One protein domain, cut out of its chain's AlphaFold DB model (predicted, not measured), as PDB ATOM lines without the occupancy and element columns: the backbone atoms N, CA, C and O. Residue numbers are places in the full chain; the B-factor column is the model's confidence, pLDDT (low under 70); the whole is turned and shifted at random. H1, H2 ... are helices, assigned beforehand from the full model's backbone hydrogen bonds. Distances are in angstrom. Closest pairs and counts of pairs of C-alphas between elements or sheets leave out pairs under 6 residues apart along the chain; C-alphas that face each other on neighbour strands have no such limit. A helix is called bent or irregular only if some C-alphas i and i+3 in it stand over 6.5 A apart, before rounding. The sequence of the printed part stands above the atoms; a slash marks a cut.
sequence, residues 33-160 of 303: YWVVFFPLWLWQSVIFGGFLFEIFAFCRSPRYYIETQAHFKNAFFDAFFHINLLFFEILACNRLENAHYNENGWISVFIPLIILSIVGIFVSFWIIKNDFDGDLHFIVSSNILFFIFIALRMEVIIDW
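Overview. This is residues 33 to 160 of the 303 residues of an uncharacterized protein of Rodentolepis nana (UniProt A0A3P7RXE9). Three long helices, H1, H2 and H3, run back and forth in a loose, elongated row, and the chain then folds back over H3, with the short helix H4 crossing it at a steep tilt and H5 running back alongside its first part. The turn at residues 59 to 64 sticks out at one end of the long axis, where H1 passes into H2. The printed part has 128 residues with five named helices, in the order H1, H2, H3, H4, H5, and no named strand; the class is all helix. The whole is loose, with a radius of gyration of the C-alphas of 17.4 A, and spans 56 by 32 by 20 A.

Along the chain. H1, residues 33 to 60, begins at C-alpha 33 (196.403, 140.128, 197.822) and is 39.9 A long from first to last C-alpha. H2, residues 62 to 97, is the longest helix by residues and measures 45.1 A; its C-alpha 97 is at (197.868, 145.908, 197.015). H3, residues 106 to 130, measures 36.1 A. H4 is residues 135 to 142, 10.7 A, and H5 is residues 144 to 154, 15.6 A, with C-alpha 154 at (185.391, 154.102, 201.844). H1, H2 and H3 are irregular: C-alphas 36 and 39 are 7.3 A apart, 67 and 70 are 7.8 A, and 109 and 112 are 7.2 A. Kinks are near residue 40 in H1, 49 degrees, near residue 69 in H2, 84 degrees, and near residue 122 in H3, 32 degrees.

Arrangement. H1 and H2 touch as a helical hairpin, opposite ways at a shallow tilt of 19 degrees; their closest C-alphas, of Tyr 33 and Cys 93, are 5.8 A apart. H2 and H3 form the next helical hairpin, opposite ways at a shallow tilt of 23 degrees, where residues 81 to 95 of H2 touch residues 108 to 116 of H3; the closest C-alphas, of Leu 91 and Val 109, are 5.2 A apart. H3 is the hub, touching three helices. Residues 116 to 124 of H3 touch H4 at a steep tilt of 57 degrees, with the C-alphas of Ser 117 and Ser 141 closest at 4.2 A. H3 and H5 touch, opposite ways at a shallow tilt of 5 degrees, with the C-alphas of Ile 107 and Ala 151 closest at 5.0 A. H4 and H5 meet only through their link, and H2 and H4 are near each other. H1 is apart from H3, H4 and H5, and H2 is apart from H5. In H4 and H5 every O i to N i+4 pair is within hydrogen-bond range; in H1 it is 22 of 24, in H2 28 of 32 and in H3 18 of 21.

Size, cuts and confidence. The two C-alphas farthest apart, of Arg 63 and Asp 159, are 58.1 A apart. The printed part has no cut and no long link; the link from H2 to H3, of 8 residues, is short, and the others are tight. The mean pLDDT of the printed part is 85.8, and 16 residues are under 70: 63 to 68, 100 to 104 and 130 to 134.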
ATOM      1  N   TYR A  33     197.861 140.262 197.939       93.25
ATOM      2  CA  TYR A  33     196.403 140.128 197.822       93.25
ATOM      3  C   TYR A  33     196.003 139.289 196.601       93.25
ATOM      4  O   TYR A  33     194.998 138.584 196.646       93.25
ATOM      5  N   TRP A  34     196.849 139.237 195.569       94.69
ATOM      6  CA  TRP A  34     196.665 138.363 194.410       94.69
ATOM      7  C   TRP A  34     196.549 136.877 194.776       94.69
ATOM      8  O   TRP A  34     195.728 136.161 194.211       94.69
ATOM      9  N   VAL A  35     197.329 136.406 195.752       95.31
ATOM     10  CA  VAL A  35     197.253 135.011 196.219       95.31
ATOM     11  C   VAL A  35     196.028 134.806 197.109       95.31
ATOM     12  O   VAL A  35     195.400 133.751 197.054       95.31
ATOM     13  N   VAL A  36     195.647 135.819 197.891       95.31
ATOM     14  CA  VAL A  36     194.456 135.769 198.755       95.31
ATOM     15  C   VAL A  36     193.174 135.628 197.931       95.31
ATOM     16  O   VAL A  36     192.311 134.839 198.305       95.31
ATOM     17  N   PHE A  37     193.058 136.338 196.804       95.56
ATOM     18  CA  PHE A  37     191.885 136.299 195.917       95.56
ATOM     19  C   PHE A  37     191.848 135.085 194.973       95.56
ATOM     20  O   PHE A  37     190.787 134.753 194.444       95.56
ATOM     21  N   PHE A  38     192.965 134.370 194.807       95.06
ATOM     22  CA  PHE A  38     193.081 133.232 193.890       95.06
ATOM     23  C   PHE A  38     191.966 132.168 194.004       95.06
ATOM     24  O   PHE A  38     191.497 131.708 192.958       95.06
ATOM     25  N   PRO A  39     191.477 131.774 195.203       96.25
ATOM     26  CA  PRO A  39     190.378 130.813 195.307       96.25
ATOM     27  C   PRO A  39     189.097 131.256 194.581       96.25
ATOM     28  O   PRO A  39     188.422 130.416 193.985       96.25
ATOM     29  N   LEU A  40     188.772 132.554 194.580       94.06
ATOM     30  CA  LEU A  40     187.590 133.082 193.882       94.06
ATOM     31  C   LEU A  40     187.763 133.005 192.360       94.06
ATOM     32  O   LEU A  40     186.863 132.545 191.651       94.06
ATOM     33  N   TRP A  41     188.958 133.341 191.872       95.44
ATOM     34  CA  TRP A  41     189.309 133.263 190.450       95.44
ATOM     35  C   TRP A  41     189.288 131.840 189.911       95.44
ATOM     36  O   TRP A  41     188.905 131.616 188.759       95.44
ATOM     37  N   LEU A  42     189.640 130.861 190.746       94.19
ATOM     38  CA  LEU A  42     189.522 129.449 190.398       94.19
ATOM     39  C   LEU A  42     188.056 129.095 190.107       94.19
ATOM     40  O   LEU A  42     187.765 128.531 189.053       94.19
ATOM     41  N   TRP A  43     187.121 129.491 190.977       92.94
ATOM     42  CA  TRP A  43     185.694 129.245 190.750       92.94
ATOM     43  C   TRP A  43     185.192 129.901 189.459       92.94
ATOM     44  O   TRP A  43     184.556 129.248 188.632       92.94
ATOM     45  N   GLN A  44     185.521 131.174 189.242       92.31
ATOM     46  CA  GLN A  44     185.083 131.891 188.041       92.31
ATOM     47  C   GLN A  44     185.677 131.287 186.766       92.31
ATOM     48  O   GLN A  44     184.991 131.214 185.751       92.31
ATOM     49  N   SER A  45     186.912 130.779 186.819       91.38
ATOM     50  CA  SER A  45     187.530 130.067 185.696       91.38
ATOM     51  C   SER A  45     186.743 128.812 185.314       91.38
ATOM     52  O   SER A  45     186.595 128.520 184.127       91.38
ATOM     53  N   VAL A  46     186.185 128.092 186.295       90.62
ATOM     54  CA  VAL A  46     185.315 126.934 186.034       90.62
ATOM     55  C   VAL A  46     184.014 127.366 185.354       90.62
ATOM     56  O   VAL A  46     183.607 126.738 184.376       90.62
ATOM     57  N   ILE A  47     183.394 128.461 185.808       89.31
ATOM     58  CA  ILE A  47     182.185 129.015 185.177       89.31
ATOM     59  C   ILE A  47     182.462 129.464 183.736       89.31
ATOM     60  O   ILE A  47     181.719 129.102 182.823       89.31
ATOM     61  N   PHE A  48     183.560 130.186 183.495       91.25
ATOM     62  CA  PHE A  48     183.941 130.602 182.144       91.25
ATOM     63  C   PHE A  48     184.272 129.418 181.241       91.25
ATOM     64  O   PHE A  48     183.874 129.418 180.077       91.25
ATOM     65  N   GLY A  49     184.928 128.382 181.769       89.62
ATOM     66  CA  GLY A  49     185.143 127.129 181.047       89.62
ATOM     67  C   GLY A  49     183.828 126.471 180.621       89.62
ATOM     68  O   GLY A  49     183.695 126.061 179.467       89.62
ATOM     69  N   GLY A  50     182.834 126.435 181.516       87.25
ATOM     70  CA  GLY A  50     181.487 125.945 181.214       87.25
ATOM     71  C   GLY A  50     180.795 126.753 180.112       87.25
ATOM     72  O   GLY A  50     180.299 126.180 179.144       87.25
ATOM     73  N   PHE A  51     180.840 128.082 180.198       89.69
ATOM     74  CA  PHE A  51     180.246 128.961 179.188       89.69
ATOM     75  C   PHE A  51     180.923 128.840 177.812       89.69
ATOM     76  O   PHE A  51     180.246 128.777 176.785       89.69
ATOM     77  N   LEU A  52     182.256 128.741 177.765       90.19
ATOM     78  CA  LEU A  52     182.994 128.515 176.517       90.19
ATOM     79  C   LEU A  52     182.637 127.168 175.877       90.19
ATOM     80  O   LEU A  52     182.512 127.085 174.654       90.19
ATOM     81  N   PHE A  53     182.442 126.128 176.689       87.62
ATOM     82  CA  PHE A  53     181.981 124.828 176.209       87.62
ATOM     83  C   PHE A  53     180.578 124.916 175.590       87.62
ATOM     84  O   PHE A  53     180.350 124.352 174.518       87.62
ATOM     85  N   GLU A  54     179.661 125.670 176.201       85.56
ATOM     86  CA  GLU A  54     178.325 125.900 175.640       85.56
ATOM     87  C   GLU A  54     178.362 126.673 174.315       85.56
ATOM     88  O   GLU A  54     177.685 126.281 173.361       85.56
ATOM     89  N   ILE A  55     179.195 127.716 174.204       87.19
ATOM     90  CA  ILE A  55     179.405 128.435 172.935       87.19
ATOM     91  C   ILE A  55     179.953 127.483 171.867       87.19
ATOM     92  O   ILE A  55     179.465 127.464 170.736       87.19
ATOM     93  N   PHE A  56     180.951 126.670 172.212       87.75
ATOM     94  CA  PHE A  56     181.548 125.720 171.279       87.75
ATOM     95  C   PHE A  56     180.530 124.677 170.791       87.75
ATOM     96  O   PHE A  56     180.445 124.400 169.591       87.75
ATOM     97  N   ALA A  57     179.718 124.134 171.703       84.38
ATOM     98  CA  ALA A  57     178.637 123.211 171.373       84.38
ATOM     99  C   ALA A  57     177.586 123.867 170.459       84.38
ATOM    100  O   ALA A  57     177.155 123.258 169.473       84.38
ATOM    101  N   PHE A  58     177.231 125.128 170.722       82.75
ATOM    102  CA  PHE A  58     176.329 125.911 169.878       82.75
ATOM    103  C   PHE A  58     176.879 126.092 168.456       82.75
ATOM    104  O   PHE A  58     176.173 125.822 167.483       82.75
ATOM    105  N   CYS A  59     178.154 126.471 168.321       84.75
ATOM    106  CA  CYS A  59     178.800 126.637 167.017       84.75
ATOM    107  C   CYS A  59     178.854 125.331 166.210       84.75
ATOM    108  O   CYS A  59     178.762 125.364 164.982       84.75
ATOM    109  N   ARG A  60     179.003 124.178 166.876       85.69
ATOM    110  CA  ARG A  60     179.128 122.875 166.205       85.69
ATOM    111  C   ARG A  60     177.789 122.272 165.781       85.69
ATOM    112  O   ARG A  60     177.741 121.563 164.778       85.69
ATOM    113  N   SER A  61     176.708 122.546 166.509       78.31
ATOM    114  CA  SER A  61     175.381 121.982 166.229       78.31
ATOM    115  C   SER A  61     174.252 122.991 166.479       78.31
ATOM    116  O   SER A  61     173.520 122.870 167.461       78.31
ATOM    117  N   PRO A  62     174.019 123.945 165.557       72.12
ATOM    118  CA  PRO A  62     173.002 124.986 165.732       72.12
ATOM    119  C   PRO A  62     171.561 124.447 165.783       72.12
ATOM    120  O   PRO A  62     170.682 125.095 166.338       72.12
ATOM    121  N   ARG A  63     171.294 123.235 165.265       65.69
ATOM    122  CA  ARG A  63     169.969 122.586 165.365       65.69
ATOM    123  C   ARG A  63     169.587 122.182 166.798       65.69
ATOM    124  O   ARG A  63     168.404 122.051 167.076       65.69
ATOM    125  N   TYR A  64     170.559 122.043 167.700       63.38
ATOM    126  CA  TYR A  64     170.342 121.721 169.117       63.38
ATOM    127  C   TYR A  64     169.879 122.941 169.946       63.38
ATOM    128  O   TYR A  64     169.426 122.799 171.080       63.38
ATOM    129  N   TYR A  65     169.945 124.150 169.373       66.44
ATOM    130  CA  TYR A  65     169.630 125.410 170.051       66.44
ATOM    131  C   TYR A  65     168.144 125.596 170.380       66.44
ATOM    132  O   TYR A  65     167.826 126.161 171.420       66.44
ATOM    133  N   ILE A  66     167.229 125.117 169.529       65.12
ATOM    134  CA  ILE A  66     165.781 125.316 169.738       65.12
ATOM    135  C   ILE A  66     165.323 124.658 171.051       65.12
ATOM    136  O   ILE A  66     164.467 125.196 171.746       65.12
ATOM    137  N   GLU A  67     165.944 123.539 171.428       67.69
ATOM    138  CA  GLU A  67     165.639 122.806 172.659       67.69
ATOM    139  C   GLU A  67     166.419 123.338 173.878       67.69
ATOM    140  O   GLU A  67     165.929 123.279 175.003       67.69
ATOM    141  N   THR A  68     167.603 123.931 173.673       69.81
ATOM    142  CA  THR A  68     168.493 124.406 174.756       69.81
ATOM    143  C   THR A  68     168.563 125.922 174.923       69.81
ATOM    144  O   THR A  68     169.355 126.423 175.724       69.81
ATOM    145  N   GLN A  69     167.697 126.678 174.249       74.94
ATOM    146  CA  GLN A  69     167.685 128.143 174.302       74.94
ATOM    147  C   GLN A  69     167.602 128.691 175.739       74.94
ATOM    148  O   GLN A  69     168.251 129.685 176.073       74.94
ATOM    149  N   ALA A  70     166.827 128.034 176.606       71.19
ATOM    150  CA  ALA A  70     166.712 128.395 178.017       71.19
ATOM    151  C   ALA A  70     168.028 128.193 178.790       71.19
ATOM    152  O   ALA A  70     168.416 129.054 179.577       71.19
ATOM    153  N   HIS A  71     168.731 127.087 178.534       73.56
ATOM    154  CA  HIS A  71     170.012 126.776 179.170       73.56
ATOM    155  C   HIS A  71     171.087 127.786 178.777       73.56
ATOM    156  O   HIS A  71     171.698 128.388 179.656       73.56
ATOM    157  N   PHE A  72     171.212 128.059 177.477       79.56
ATOM    158  CA  PHE A  72     172.164 129.040 176.961       79.56
ATOM    159  C   PHE A  72     171.909 130.447 177.521       79.56
ATOM    160  O   PHE A  72     172.836 131.159 177.904       79.56
ATOM    161  N   LYS A  73     170.636 130.854 177.626       80.75
ATOM    162  CA  LYS A  73     170.267 132.149 178.212       80.75
ATOM    163  C   LYS A  73     170.666 132.251 179.687       80.75
ATOM    164  O   LYS A  73     171.138 133.305 180.109       80.75
ATOM    165  N   ASN A  74     170.500 131.178 180.455       77.12
ATOM    166  CA  ASN A  74     170.898 131.153 181.862       77.12
ATOM    167  C   ASN A  74     172.420 131.193 182.016       77.12
ATOM    168  O   ASN A  74     172.918 131.994 182.801       77.12
ATOM    169  N   ALA A  75     173.156 130.407 181.228       82.44
ATOM    170  CA  ALA A  75     174.615 130.431 181.239       82.44
ATOM    171  C   ALA A  75     175.180 131.793 180.818       82.44
ATOM    172  O   ALA A  75     176.167 132.250 181.384       82.44
ATOM    173  N   PHE A  76     174.526 132.487 179.881       86.00
ATOM    174  CA  PHE A  76     174.893 133.853 179.516       86.00
ATOM    175  C   PHE A  76     174.740 134.834 180.689       86.00
ATOM    176  O   PHE A  76     175.647 135.625 180.944       86.00
ATOM    177  N   PHE A  77     173.618 134.794 181.415       84.00
ATOM    178  CA  PHE A  77     173.427 135.662 182.583       84.00
ATOM    179  C   PHE A  77     174.390 135.332 183.724       84.00
ATOM    180  O   PHE A  77     174.885 136.254 184.374       84.00
ATOM    181  N   ASP A  78     174.683 134.050 183.933       83.56
ATOM    182  CA  ASP A  78     175.642 133.588 184.936       83.56
ATOM    183  C   ASP A  78     177.073 134.024 184.581       83.56
ATOM    184  O   ASP A  78     177.779 134.619 185.395       83.56
ATOM    185  N   ALA A  79     177.476 133.872 183.315       88.81
ATOM    186  CA  ALA A  79     178.753 134.373 182.814       88.81
ATOM    187  C   ALA A  79     178.852 135.901 182.942       88.81
ATOM    188  O   ALA A  79     179.861 136.411 183.425       88.81
ATOM    189  N   PHE A  80     177.802 136.644 182.574       89.75
ATOM    190  CA  PHE A  80     177.762 138.097 182.754       89.75
ATOM    191  C   PHE A  80     177.917 138.491 184.229       89.75
ATOM    192  O   PHE A  80     178.657 139.425 184.549       89.75
ATOM    193  N   PHE A  81     177.258 137.768 185.133       89.31
ATOM    194  CA  PHE A  81     177.374 137.990 186.571       89.31
ATOM    195  C   PHE A  81     178.808 137.770 187.057       89.31
ATOM    196  O   PHE A  81     179.393 138.653 187.687       89.31
ATOM    197  N   HIS A  82     179.405 136.636 186.692       91.69
ATOM    198  CA  HIS A  82     180.764 136.288 187.085       91.69
ATOM    199  C   HIS A  82     181.832 137.194 186.455       91.69
ATOM    200  O   HIS A  82     182.830 137.470 187.115       91.69
ATOM    201  N   ILE A  83     181.620 137.732 185.249       93.12
ATOM    202  CA  ILE A  83     182.508 138.744 184.644       93.12
ATOM    203  C   ILE A  83     182.508 140.032 185.471       93.12
ATOM    204  O   ILE A  83     183.573 140.558 185.785       93.12
ATOM    205  N   ASN A  84     181.334 140.552 185.843       93.31
ATOM    206  CA  ASN A  84     181.256 141.775 186.651       93.31
ATOM    207  C   ASN A  84     181.871 141.576 188.042       93.31
ATOM    208  O   ASN A  84     182.533 142.472 188.564       93.31
ATOM    209  N   LEU A  85     181.683 140.390 188.623       93.25
ATOM    210  CA  LEU A  85     182.262 140.028 189.910       93.25
ATOM    211  C   LEU A  85     183.795 139.884 189.825       93.25
ATOM    212  O   LEU A  85     184.496 140.425 190.675       93.25
ATOM    213  N   LEU A  86     184.323 139.290 188.748       95.00
ATOM    214  CA  LEU A  86     185.760 139.263 188.449       95.00
ATOM    215  C   LEU A  86     186.330 140.686 188.303       95.00
ATOM    216  O   LEU A  86     187.380 140.989 188.868       95.00
ATOM    217  N   PHE A  87     185.643 141.584 187.585       94.88
ATOM    218  CA  PHE A  87     186.073 142.984 187.468       94.88
ATOM    219  C   PHE A  87     186.150 143.675 188.830       94.88
ATOM    220  O   PHE A  87     187.145 144.341 189.116       94.88
ATOM    221  N   PHE A  88     185.134 143.494 189.678       94.75
ATOM    222  CA  PHE A  88     185.156 143.997 191.050       94.75
ATOM    223  C   PHE A  88     186.361 143.453 191.829       94.75
ATOM    224  O   PHE A  88     187.091 144.226 192.444       94.75
ATOM    225  N   GLU A  89     186.609 142.146 191.772       94.81
ATOM    226  CA  GLU A  89     187.706 141.503 192.500       94.81
ATOM    227  C   GLU A  89     189.087 141.961 192.034       94.81
ATOM    228  O   GLU A  89     189.948 142.224 192.870       94.81
ATOM    229  N   ILE A  90     189.306 142.103 190.725       94.50
ATOM    230  CA  ILE A  90     190.578 142.599 190.179       94.50
ATOM    231  C   ILE A  90     190.813 144.046 190.624       94.50
ATOM    232  O   ILE A  90     191.914 144.386 191.064       94.50
ATOM    233  N   LEU A  91     189.786 144.900 190.549       93.25
ATOM    234  CA  LEU A  91     189.881 146.291 190.996       93.25
ATOM    235  C   LEU A  91     190.117 146.381 192.510       93.25
ATOM    236  O   LEU A  91     190.962 147.163 192.947       93.25
ATOM    237  N   ALA A  92     189.428 145.557 193.303       92.25
ATOM    238  CA  ALA A  92     189.597 145.491 194.751       92.25
ATOM    239  C   ALA A  92     190.994 144.985 195.132       92.25
ATOM    240  O   ALA A  92     191.654 145.593 195.970       92.25
ATOM    241  N   CYS A  93     191.480 143.928 194.479       93.06
ATOM    242  CA  CYS A  93     192.817 143.381 194.686       93.06
ATOM    243  C   CYS A  93     193.897 144.412 194.339       93.06
ATOM    244  O   CYS A  93     194.793 144.665 195.143       93.06
ATOM    245  N   ASN A  94     193.783 145.075 193.184       91.94
ATOM    246  CA  ASN A  94     194.712 146.133 192.786       91.94
ATOM    247  C   ASN A  94     194.691 147.311 193.774       91.94
ATOM    248  O   ASN A  94     195.735 147.880 194.089       91.94
ATOM    249  N   ARG A  95     193.513 147.678 194.295       89.56
ATOM    250  CA  ARG A  95     193.380 148.747 195.294       89.56
ATOM    251  C   ARG A  95     193.994 148.367 196.641       89.56
ATOM    252  O   ARG A  95     194.644 149.213 197.248       89.56
ATOM    253  N   LEU A  96     193.789 147.134 197.096       89.75
ATOM    254  CA  LEU A  96     194.328 146.633 198.362       89.75
ATOM    255  C   LEU A  96     195.855 146.488 198.321       89.75
ATOM    256  O   LEU A  96     196.514 146.825 199.299       89.75
ATOM    257  N   GLU A  97     196.416 146.045 197.194       89.56
ATOM    258  CA  GLU A  97     197.868 145.908 197.015       89.56
ATOM    259  C   GLU A  97     198.556 147.276 196.866       89.56
ATOM    260  O   GLU A  97     199.542 147.565 197.537       89.56
ATOM    261  N   ASN A  98     198.002 148.159 196.026       85.75
ATOM    262  CA  ASN A  98     198.608 149.448 195.678       85.75
ATOM    263  C   ASN A  98     197.974 150.631 196.426       85.75
ATOM    264  O   ASN A  98     197.862 151.732 195.876       85.75
ATOM    265  N   ALA A  99     197.560 150.424 197.680       74.12
ATOM    266  CA  ALA A  99     196.836 151.419 198.477       74.12
ATOM    267  C   ALA A  99     197.553 152.785 198.568       74.12
ATOM    268  O   ALA A  99     196.890 153.814 198.664       74.12
ATOM    269  N   HIS A 100     198.888 152.797 198.484       63.31
ATOM    270  CA  HIS A 100     199.715 154.007 198.546       63.31
ATOM    271  C   HIS A 100     199.865 154.779 197.224       63.31
ATOM    272  O   HIS A 100     200.175 155.965 197.276       63.31
ATOM    273  N   TYR A 101     199.668 154.141 196.063       61.03
ATOM    274  CA  TYR A 101     200.032 154.720 194.757       61.03
ATOM    275  C   TYR A 101     198.850 154.940 193.807       61.03
ATOM    276  O   TYR A 101     198.964 155.727 192.873       61.03
ATOM    277  N   ASN A 102     197.721 154.256 194.010       60.50
ATOM    278  CA  ASN A 102     196.598 154.329 193.073       60.50
ATOM    279  C   ASN A 102     195.645 155.501 193.366       60.50
ATOM    280  O   ASN A 102     195.102 155.610 194.467       60.50
ATOM    281  N   GLU A 103     195.367 156.292 192.327       60.28
ATOM    282  CA  GLU A 103     194.362 157.372 192.295       60.28
ATOM    283  C   GLU A 103     192.921 156.856 192.145       60.28
ATOM    284  O   GLU A 103     191.966 157.603 192.350       60.28
ATOM    285  N   ASN A 104     192.734 155.574 191.808       65.19
ATOM    286  CA  ASN A 104     191.400 155.002 191.646       65.19
ATOM    287  C   ASN A 104     190.669 154.980 192.996       65.19
ATOM    288  O   ASN A 104     191.022 154.219 193.905       65.19
ATOM    289  N   GLY A 105     189.635 155.812 193.101       81.44
ATOM    290  CA  GLY A 105     188.740 155.866 194.247       81.44
ATOM    291  C   GLY A 105     187.975 154.555 194.461       81.44
ATOM    292  O   GLY A 105     187.799 153.747 193.542       81.44
ATOM    293  N   TRP A 106     187.514 154.324 195.693       87.88
ATOM    294  CA  TRP A 106     186.718 153.140 196.025       87.88
ATOM    295  C   TRP A 106     185.410 153.084 195.234       87.88
ATOM    296  O   TRP A 106     184.948 151.988 194.929       87.88
ATOM    297  N   ILE A 107     184.855 154.221 194.804       90.06
ATOM    298  CA  ILE A 107     183.687 154.243 193.918       90.06
ATOM    299  C   ILE A 107     183.966 153.455 192.641       90.06
ATOM    300  O   ILE A 107     183.154 152.608 192.278       90.06
ATOM    301  N   SER A 108     185.126 153.656 192.004       91.00
ATOM    302  CA  SER A 108     185.492 152.942 190.773       91.00
ATOM    303  C   SER A 108     185.521 151.425 190.974       91.00
ATOM    304  O   SER A 108     185.009 150.685 190.135       91.00
ATOM    305  N   VAL A 109     186.033 150.972 192.124       93.12
ATOM    306  CA  VAL A 109     186.060 149.550 192.495       93.12
ATOM    307  C   VAL A 109     184.646 148.982 192.590       93.12
ATOM    308  O   VAL A 109     184.415 147.875 192.118       93.12
ATOM    309  N   PHE A 110     183.688 149.728 193.147       93.81
ATOM    310  CA  PHE A 110     182.306 149.271 193.346       93.81
ATOM    311  C   PHE A 110     181.385 149.447 192.121       93.81
ATOM    312  O   PHE A 110     180.300 148.862 192.115       93.81
ATOM    313  N   ILE A 111     181.789 150.176 191.068       93.56
ATOM    314  CA  ILE A 111     180.980 150.361 189.842       93.56
ATOM    315  C   ILE A 111     180.473 149.028 189.258       93.56
ATOM    316  O   ILE A 111     179.267 148.940 189.002       93.56
ATOM    317  N   PRO A 112     181.302 147.977 189.076       94.94
ATOM    318  CA  PRO A 112     180.828 146.700 188.542       94.94
ATOM    319  C   PRO A 112     179.719 146.069 189.394       94.94
ATOM    320  O   PRO A 112     178.751 145.554 188.842       94.94
ATOM    321  N   LEU A 113     179.798 146.165 190.728       94.06
ATOM    322  CA  LEU A 113     178.749 145.662 191.628       94.06
ATOM    323  C   LEU A 113     177.456 146.476 191.522       94.06
ATOM    324  O   LEU A 113     176.367 145.903 191.548       94.06
ATOM    325  N   ILE A 114     177.553 147.800 191.367       94.00
ATOM    326  CA  ILE A 114     176.377 148.663 191.189       94.00
ATOM    327  C   ILE A 114     175.688 148.338 189.858       94.00
ATOM    328  O   ILE A 114     174.480 148.095 189.848       94.00
ATOM    329  N   ILE A 115     176.439 148.240 188.757       93.25
ATOM    330  CA  ILE A 115     175.905 147.817 187.451       93.25
ATOM    331  C   ILE A 115     175.241 146.444 187.578       93.25
ATOM    332  O   ILE A 115     174.103 146.258 187.137       93.25
ATOM    333  N   LEU A 116     175.916 145.501 188.237       93.50
ATOM    334  CA  LEU A 116     175.407 144.154 188.439       93.50
ATOM    335  C   LEU A 116     174.108 144.137 189.248       93.50
ATOM    336  O   LEU A 116     173.198 143.383 188.915       93.50
ATOM    337  N   SER A 117     173.985 144.984 190.271       93.19
ATOM    338  CA  SER A 117     172.767 145.089 191.078       93.19
ATOM    339  C   SER A 117     171.587 145.666 190.287       93.19
ATOM    340  O   SER A 117     170.482 145.130 190.379       93.19
ATOM    341  N   ILE A 118     171.818 146.672 189.431       93.25
ATOM    342  CA  ILE A 118     170.793 147.248 188.545       93.25
ATOM    343  C   ILE A 118     170.325 146.202 187.531       93.25
ATOM    344  O   ILE A 118     169.124 145.970 187.390       93.25
ATOM    345  N   VAL A 119     171.259 145.521 186.859       91.06
ATOM    346  CA  VAL A 119     170.932 144.419 185.938       91.06
ATOM    347  C   VAL A 119     170.221 143.283 186.684       91.06
ATOM    348  O   VAL A 119     169.255 142.717 186.174       91.06
ATOM    349  N   GLY A 120     170.637 143.002 187.920       87.69
ATOM    350  CA  GLY A 120     170.036 142.010 188.807       87.69
ATOM    351  C   GLY A 120     168.551 142.251 189.076       87.69
ATOM    352  O   GLY A 120     167.798 141.281 189.141       87.69
ATOM    353  N   ILE A 121     168.093 143.506 189.143       88.81
ATOM    354  CA  ILE A 121     166.660 143.835 189.270       88.81
ATOM    355  C   ILE A 121     165.889 143.336 188.038       88.81
ATOM    356  O   ILE A 121     164.896 142.619 188.174       88.81
ATOM    357  N   PHE A 122     166.367 143.653 186.830       87.38
ATOM    358  CA  PHE A 122     165.728 143.216 185.581       87.38
ATOM    359  C   PHE A 122     165.730 141.692 185.439       87.38
ATOM    360  O   PHE A 122     164.712 141.092 185.082       87.38
ATOM    361  N   VAL A 123     166.862 141.059 185.756       84.25
ATOM    362  CA  VAL A 123     167.014 139.601 185.712       84.25
ATOM    363  C   VAL A 123     166.106 138.928 186.747       84.25
ATOM    364  O   VAL A 123     165.468 137.932 186.424       84.25
ATOM    365  N   SER A 124     165.933 139.509 187.937       82.19
ATOM    366  CA  SER A 124     165.020 138.991 188.968       82.19
ATOM    367  C   SER A 124     163.559 138.996 188.510       82.19
ATOM    368  O   SER A 124     162.860 137.997 188.682       82.19
ATOM    369  N   PHE A 125     163.091 140.063 187.851       80.00
ATOM    370  CA  PHE A 125     161.746 140.077 187.257       80.00
ATOM    371  C   PHE A 125     161.588 139.024 186.155       80.00
ATOM    372  O   PHE A 125     160.559 138.346 186.078       80.00
ATOM    373  N   TRP A 126     162.614 138.854 185.317       78.69
ATOM    374  CA  TRP A 126     162.631 137.818 184.285       78.69
ATOM    375  C   TRP A 126     162.572 136.407 184.886       78.69
ATOM    376  O   TRP A 126     161.846 135.550 184.380       78.69
ATOM    377  N   ILE A 127     163.307 136.173 185.972       74.56
ATOM    378  CA  ILE A 127     163.336 134.914 186.719       74.56
ATOM    379  C   ILE A 127     161.963 134.594 187.312       74.56
ATOM    380  O   ILE A 127     161.469 133.488 187.108       74.56
ATOM    381  N   ILE A 128     161.319 135.557 187.984       72.69
ATOM    382  CA  ILE A 128     159.986 135.358 188.583       72.69
ATOM    383  C   ILE A 128     158.977 134.925 187.516       72.69
ATOM    384  O   ILE A 128     158.156 134.043 187.766       72.69
ATOM    385  N   LYS A 129     159.066 135.504 186.311       72.44
ATOM    386  CA  LYS A 129     158.187 135.176 185.185       72.44
ATOM    387  C   LYS A 129     158.416 133.770 184.617       72.44
ATOM    388  O   LYS A 129     157.452 133.148 184.186       72.44
ATOM    389  N   ASN A 130     159.663 133.301 184.566       68.50
ATOM    390  CA  ASN A 130     160.033 132.078 183.841       68.50
ATOM    391  C   ASN A 130     160.420 130.890 184.743       68.50
ATOM    392  O   ASN A 130     160.827 129.861 184.219       68.50
ATOM    393  N   ASP A 131     160.286 131.024 186.067       66.69
ATOM    394  CA  ASP A 131     160.557 129.967 187.060       66.69
ATOM    395  C   ASP A 131     161.995 129.405 187.005       66.69
ATOM    396  O   ASP A 131     162.222 128.204 187.127       66.69
ATOM    397  N   PHE A 132     162.988 130.279 186.797       67.50
ATOM    398  CA  PHE A 132     164.410 129.902 186.775       67.50
ATOM    399  C   PHE A 132     165.100 130.113 188.124       67.50
ATOM    400  O   PHE A 132     164.822 131.089 188.812       67.50
ATOM    401  N   ASP A 133     166.072 129.274 188.485       65.06
ATOM    402  CA  ASP A 133     166.925 129.504 189.659       65.06
ATOM    403  C   ASP A 133     167.787 130.761 189.468       65.06
ATOM    404  O   ASP A 133     168.442 130.935 188.444       65.06
ATOM    405  N   GLY A 134     167.788 131.657 190.454       66.62
ATOM    406  CA  GLY A 134     168.549 132.908 190.367       66.62
ATOM    407  C   GLY A 134     168.544 133.713 191.659       66.62
ATOM    408  O   GLY A 134     168.410 134.934 191.646       66.62
ATOM    409  N   ASP A 135     168.630 133.006 192.787       75.25
ATOM    410  CA  ASP A 135     168.586 133.594 194.132       75.25
ATOM    411  C   ASP A 135     169.723 134.587 194.342       75.25
ATOM    412  O   ASP A 135     169.533 135.641 194.942       75.25
ATOM    413  N   LEU A 136     170.885 134.295 193.755       79.75
ATOM    414  CA  LEU A 136     172.057 135.153 193.823       79.75
ATOM    415  C   LEU A 136     171.807 136.531 193.191       79.75
ATOM    416  O   LEU A 136     172.159 137.545 193.789       79.75
ATOM    417  N   HIS A 137     171.143 136.592 192.030       83.94
ATOM    418  CA  HIS A 137     170.797 137.865 191.388       83.94
ATOM    419  C   HIS A 137     169.858 138.699 192.260       83.94
ATOM    420  O   HIS A 137     170.037 139.913 192.368       83.94
ATOM    421  N   PHE A 138     168.898 138.044 192.918       84.50
ATOM    422  CA  PHE A 138     167.969 138.710 193.821       84.50
ATOM    423  C   PHE A 138     168.689 139.254 195.063       84.50
ATOM    424  O   PHE A 138     168.533 140.433 195.377       84.50
ATOM    425  N   ILE A 139     169.553 138.454 195.699       87.06
ATOM    426  CA  ILE A 139     170.364 138.869 196.859       87.06
ATOM    427  C   ILE A 139     171.299 140.033 196.505       87.06
ATOM    428  O   ILE A 139     171.435 140.979 197.277       87.06
ATOM    429  N   VAL A 140     171.946 140.006 195.338       89.75
ATOM    430  CA  VAL A 140     172.811 141.115 194.908       89.75
ATOM    431  C   VAL A 140     171.988 142.370 194.623       89.75
ATOM    432  O   VAL A 140     172.380 143.463 195.026       89.75
ATOM    433  N   SER A 141     170.822 142.228 193.985       90.94
ATOM    434  CA  SER A 141     169.944 143.366 193.699       90.94
ATOM    435  C   SER A 141     169.395 144.030 194.966       90.94
ATOM    436  O   SER A 141     169.357 145.258 195.044       90.94
ATOM    437  N   SER A 142     169.046 143.248 195.996       91.12
ATOM    438  CA  SER A 142     168.528 143.775 197.264       91.12
ATOM    439  C   SER A 142     169.584 144.541 198.068       91.12
ATOM    440  O   SER A 142     169.239 145.362 198.916       91.12
ATOM    441  N   ASN A 143     170.868 144.326 197.767       93.56
ATOM    442  CA  ASN A 143     172.004 144.959 198.433       93.56
ATOM    443  C   ASN A 143     172.598 146.159 197.671       93.56
ATOM    444  O   ASN A 143     173.656 146.658 198.052       93.56
ATOM    445  N   ILE A 144     171.911 146.694 196.652       94.81
ATOM    446  CA  ILE A 144     172.376 147.874 195.893       94.81
ATOM    447  C   ILE A 144     172.741 149.066 196.794       94.81
ATOM    448  O   ILE A 144     173.817 149.647 196.655       94.81
ATOM    449  N   LEU A 145     171.880 149.403 197.762       95.00
ATOM    450  CA  LEU A 145     172.114 150.520 198.684       95.00
ATOM    451  C   LEU A 145     173.328 150.276 199.582       95.00
ATOM    452  O   LEU A 145     174.071 151.208 199.877       95.00
ATOM    453  N   PHE A 146     173.551 149.025 199.985       95.38
ATOM    454  CA  PHE A 146     174.713 148.654 200.784       95.38
ATOM    455  C   PHE A 146     176.014 148.859 200.002       95.38
ATOM    456  O   PHE A 146     176.946 149.466 200.529       95.38
ATOM    457  N   PHE A 147     176.067 148.441 198.733       94.88
ATOM    458  CA  PHE A 147     177.245 148.666 197.888       94.88
ATOM    459  C   PHE A 147     177.531 150.155 197.680       94.88
ATOM    460  O   PHE A 147     178.684 150.573 197.781       94.88
ATOM    461  N   ILE A 148     176.490 150.966 197.464       94.88
ATOM    462  CA  ILE A 148     176.625 152.424 197.333       94.88
ATOM    463  C   ILE A 148     177.164 153.037 198.631       94.88
ATOM    464  O   ILE A 148     178.125 153.804 198.594       94.88
ATOM    465  N   PHE A 149     176.592 152.694 199.789       95.25
ATOM    466  CA  PHE A 149     177.028 153.265 201.065       95.25
ATOM    467  C   PHE A 149     178.449 152.849 201.440       95.25
ATOM    468  O   PHE A 149     179.199 153.694 201.930       95.25
ATOM    469  N   ILE A 150     178.857 151.601 201.178       94.56
ATOM    470  CA  ILE A 150     180.255 151.196 201.382       94.56
ATOM    471  C   ILE A 150     181.177 152.014 200.485       94.56
ATOM    472  O   ILE A 150     182.171 152.537 200.980       94.56
ATOM    473  N   ALA A 151     180.859 152.145 199.196       92.81
ATOM    474  CA  ALA A 151     181.693 152.891 198.259       92.81
ATOM    475  C   ALA A 151     181.902 154.344 198.720       92.81
ATOM    476  O   ALA A 151     183.038 154.805 198.816       92.81
ATOM    477  N   LEU A 152     180.814 155.027 199.092       93.12
ATOM    478  CA  LEU A 152     180.848 156.412 199.576       93.12
ATOM    479  C   LEU A 152     181.580 156.549 200.916       93.12
ATOM    480  O   LEU A 152     182.319 157.513 201.123       93.12
ATOM    481  N   ARG A 153     181.399 155.586 201.831       92.88
ATOM    482  CA  ARG A 153     182.091 155.587 203.126       92.88
ATOM    483  C   ARG A 153     183.588 155.346 202.967       92.88
ATOM    484  O   ARG A 153     184.377 156.011 203.629       92.88
ATOM    485  N   MET A 154     183.982 154.415 202.103       88.81
ATOM    486  CA  MET A 154     185.391 154.102 201.844       88.81
ATOM    487  C   MET A 154     186.126 155.256 201.147       88.81
ATOM    488  O   MET A 154     187.343 155.364 201.287       88.81
ATOM    489  N   GLU A 155     185.411 156.134 200.437       88.94
ATOM    490  CA  GLU A 155     185.947 157.402 199.916       88.94
ATOM    491  C   GLU A 155     185.908 158.571 200.908       88.94
ATOM    492  O   GLU A 155     186.356 159.660 200.569       88.94
ATOM    493  N   VAL A 156     185.407 158.374 202.133       87.75
ATOM    494  CA  VAL A 156     185.279 159.448 203.139       87.75
ATOM    495  C   VAL A 156     184.402 160.612 202.634       87.75
ATOM    496  O   VAL A 156     184.529 161.749 203.070       87.75
ATOM    497  N   ILE A 157     183.462 160.339 201.717       90.75
ATOM    498  CA  ILE A 157     182.442 161.321 201.299       90.75
ATOM    499  C   ILE A 157     181.376 161.463 202.391       90.75
ATOM    500  O   ILE A 157     180.779 162.522 202.571       90.75
ATOM    501  N   ILE A 158     181.118 160.368 203.109       92.31
ATOM    502  CA  ILE A 158     180.117 160.280 204.168       92.31
ATOM    503  C   ILE A 158     180.803 159.916 205.488       92.31
ATOM    504  O   ILE A 158     181.498 158.900 205.572       92.31
ATOM    505  N   ASP A 159     180.522 160.691 206.540       91.50
ATOM    506  CA  ASP A 159     181.089 160.527 207.889       91.50
ATOM    507  C   ASP A 159     180.270 159.646 208.849       91.50
ATOM    508  O   ASP A 159     180.480 159.636 210.060       91.50
ATOM    509  N   TRP A 160     179.318 158.882 208.322       93.75
ATOM    510  CA  TRP A 160     178.442 158.030 209.125       93.75
ATOM    511  C   TRP A 160     179.191 156.866 209.778       93.75
ATOM    512  O   TRP A 160     180.170 156.349 209.242       93.75
TER     513      TRP A 160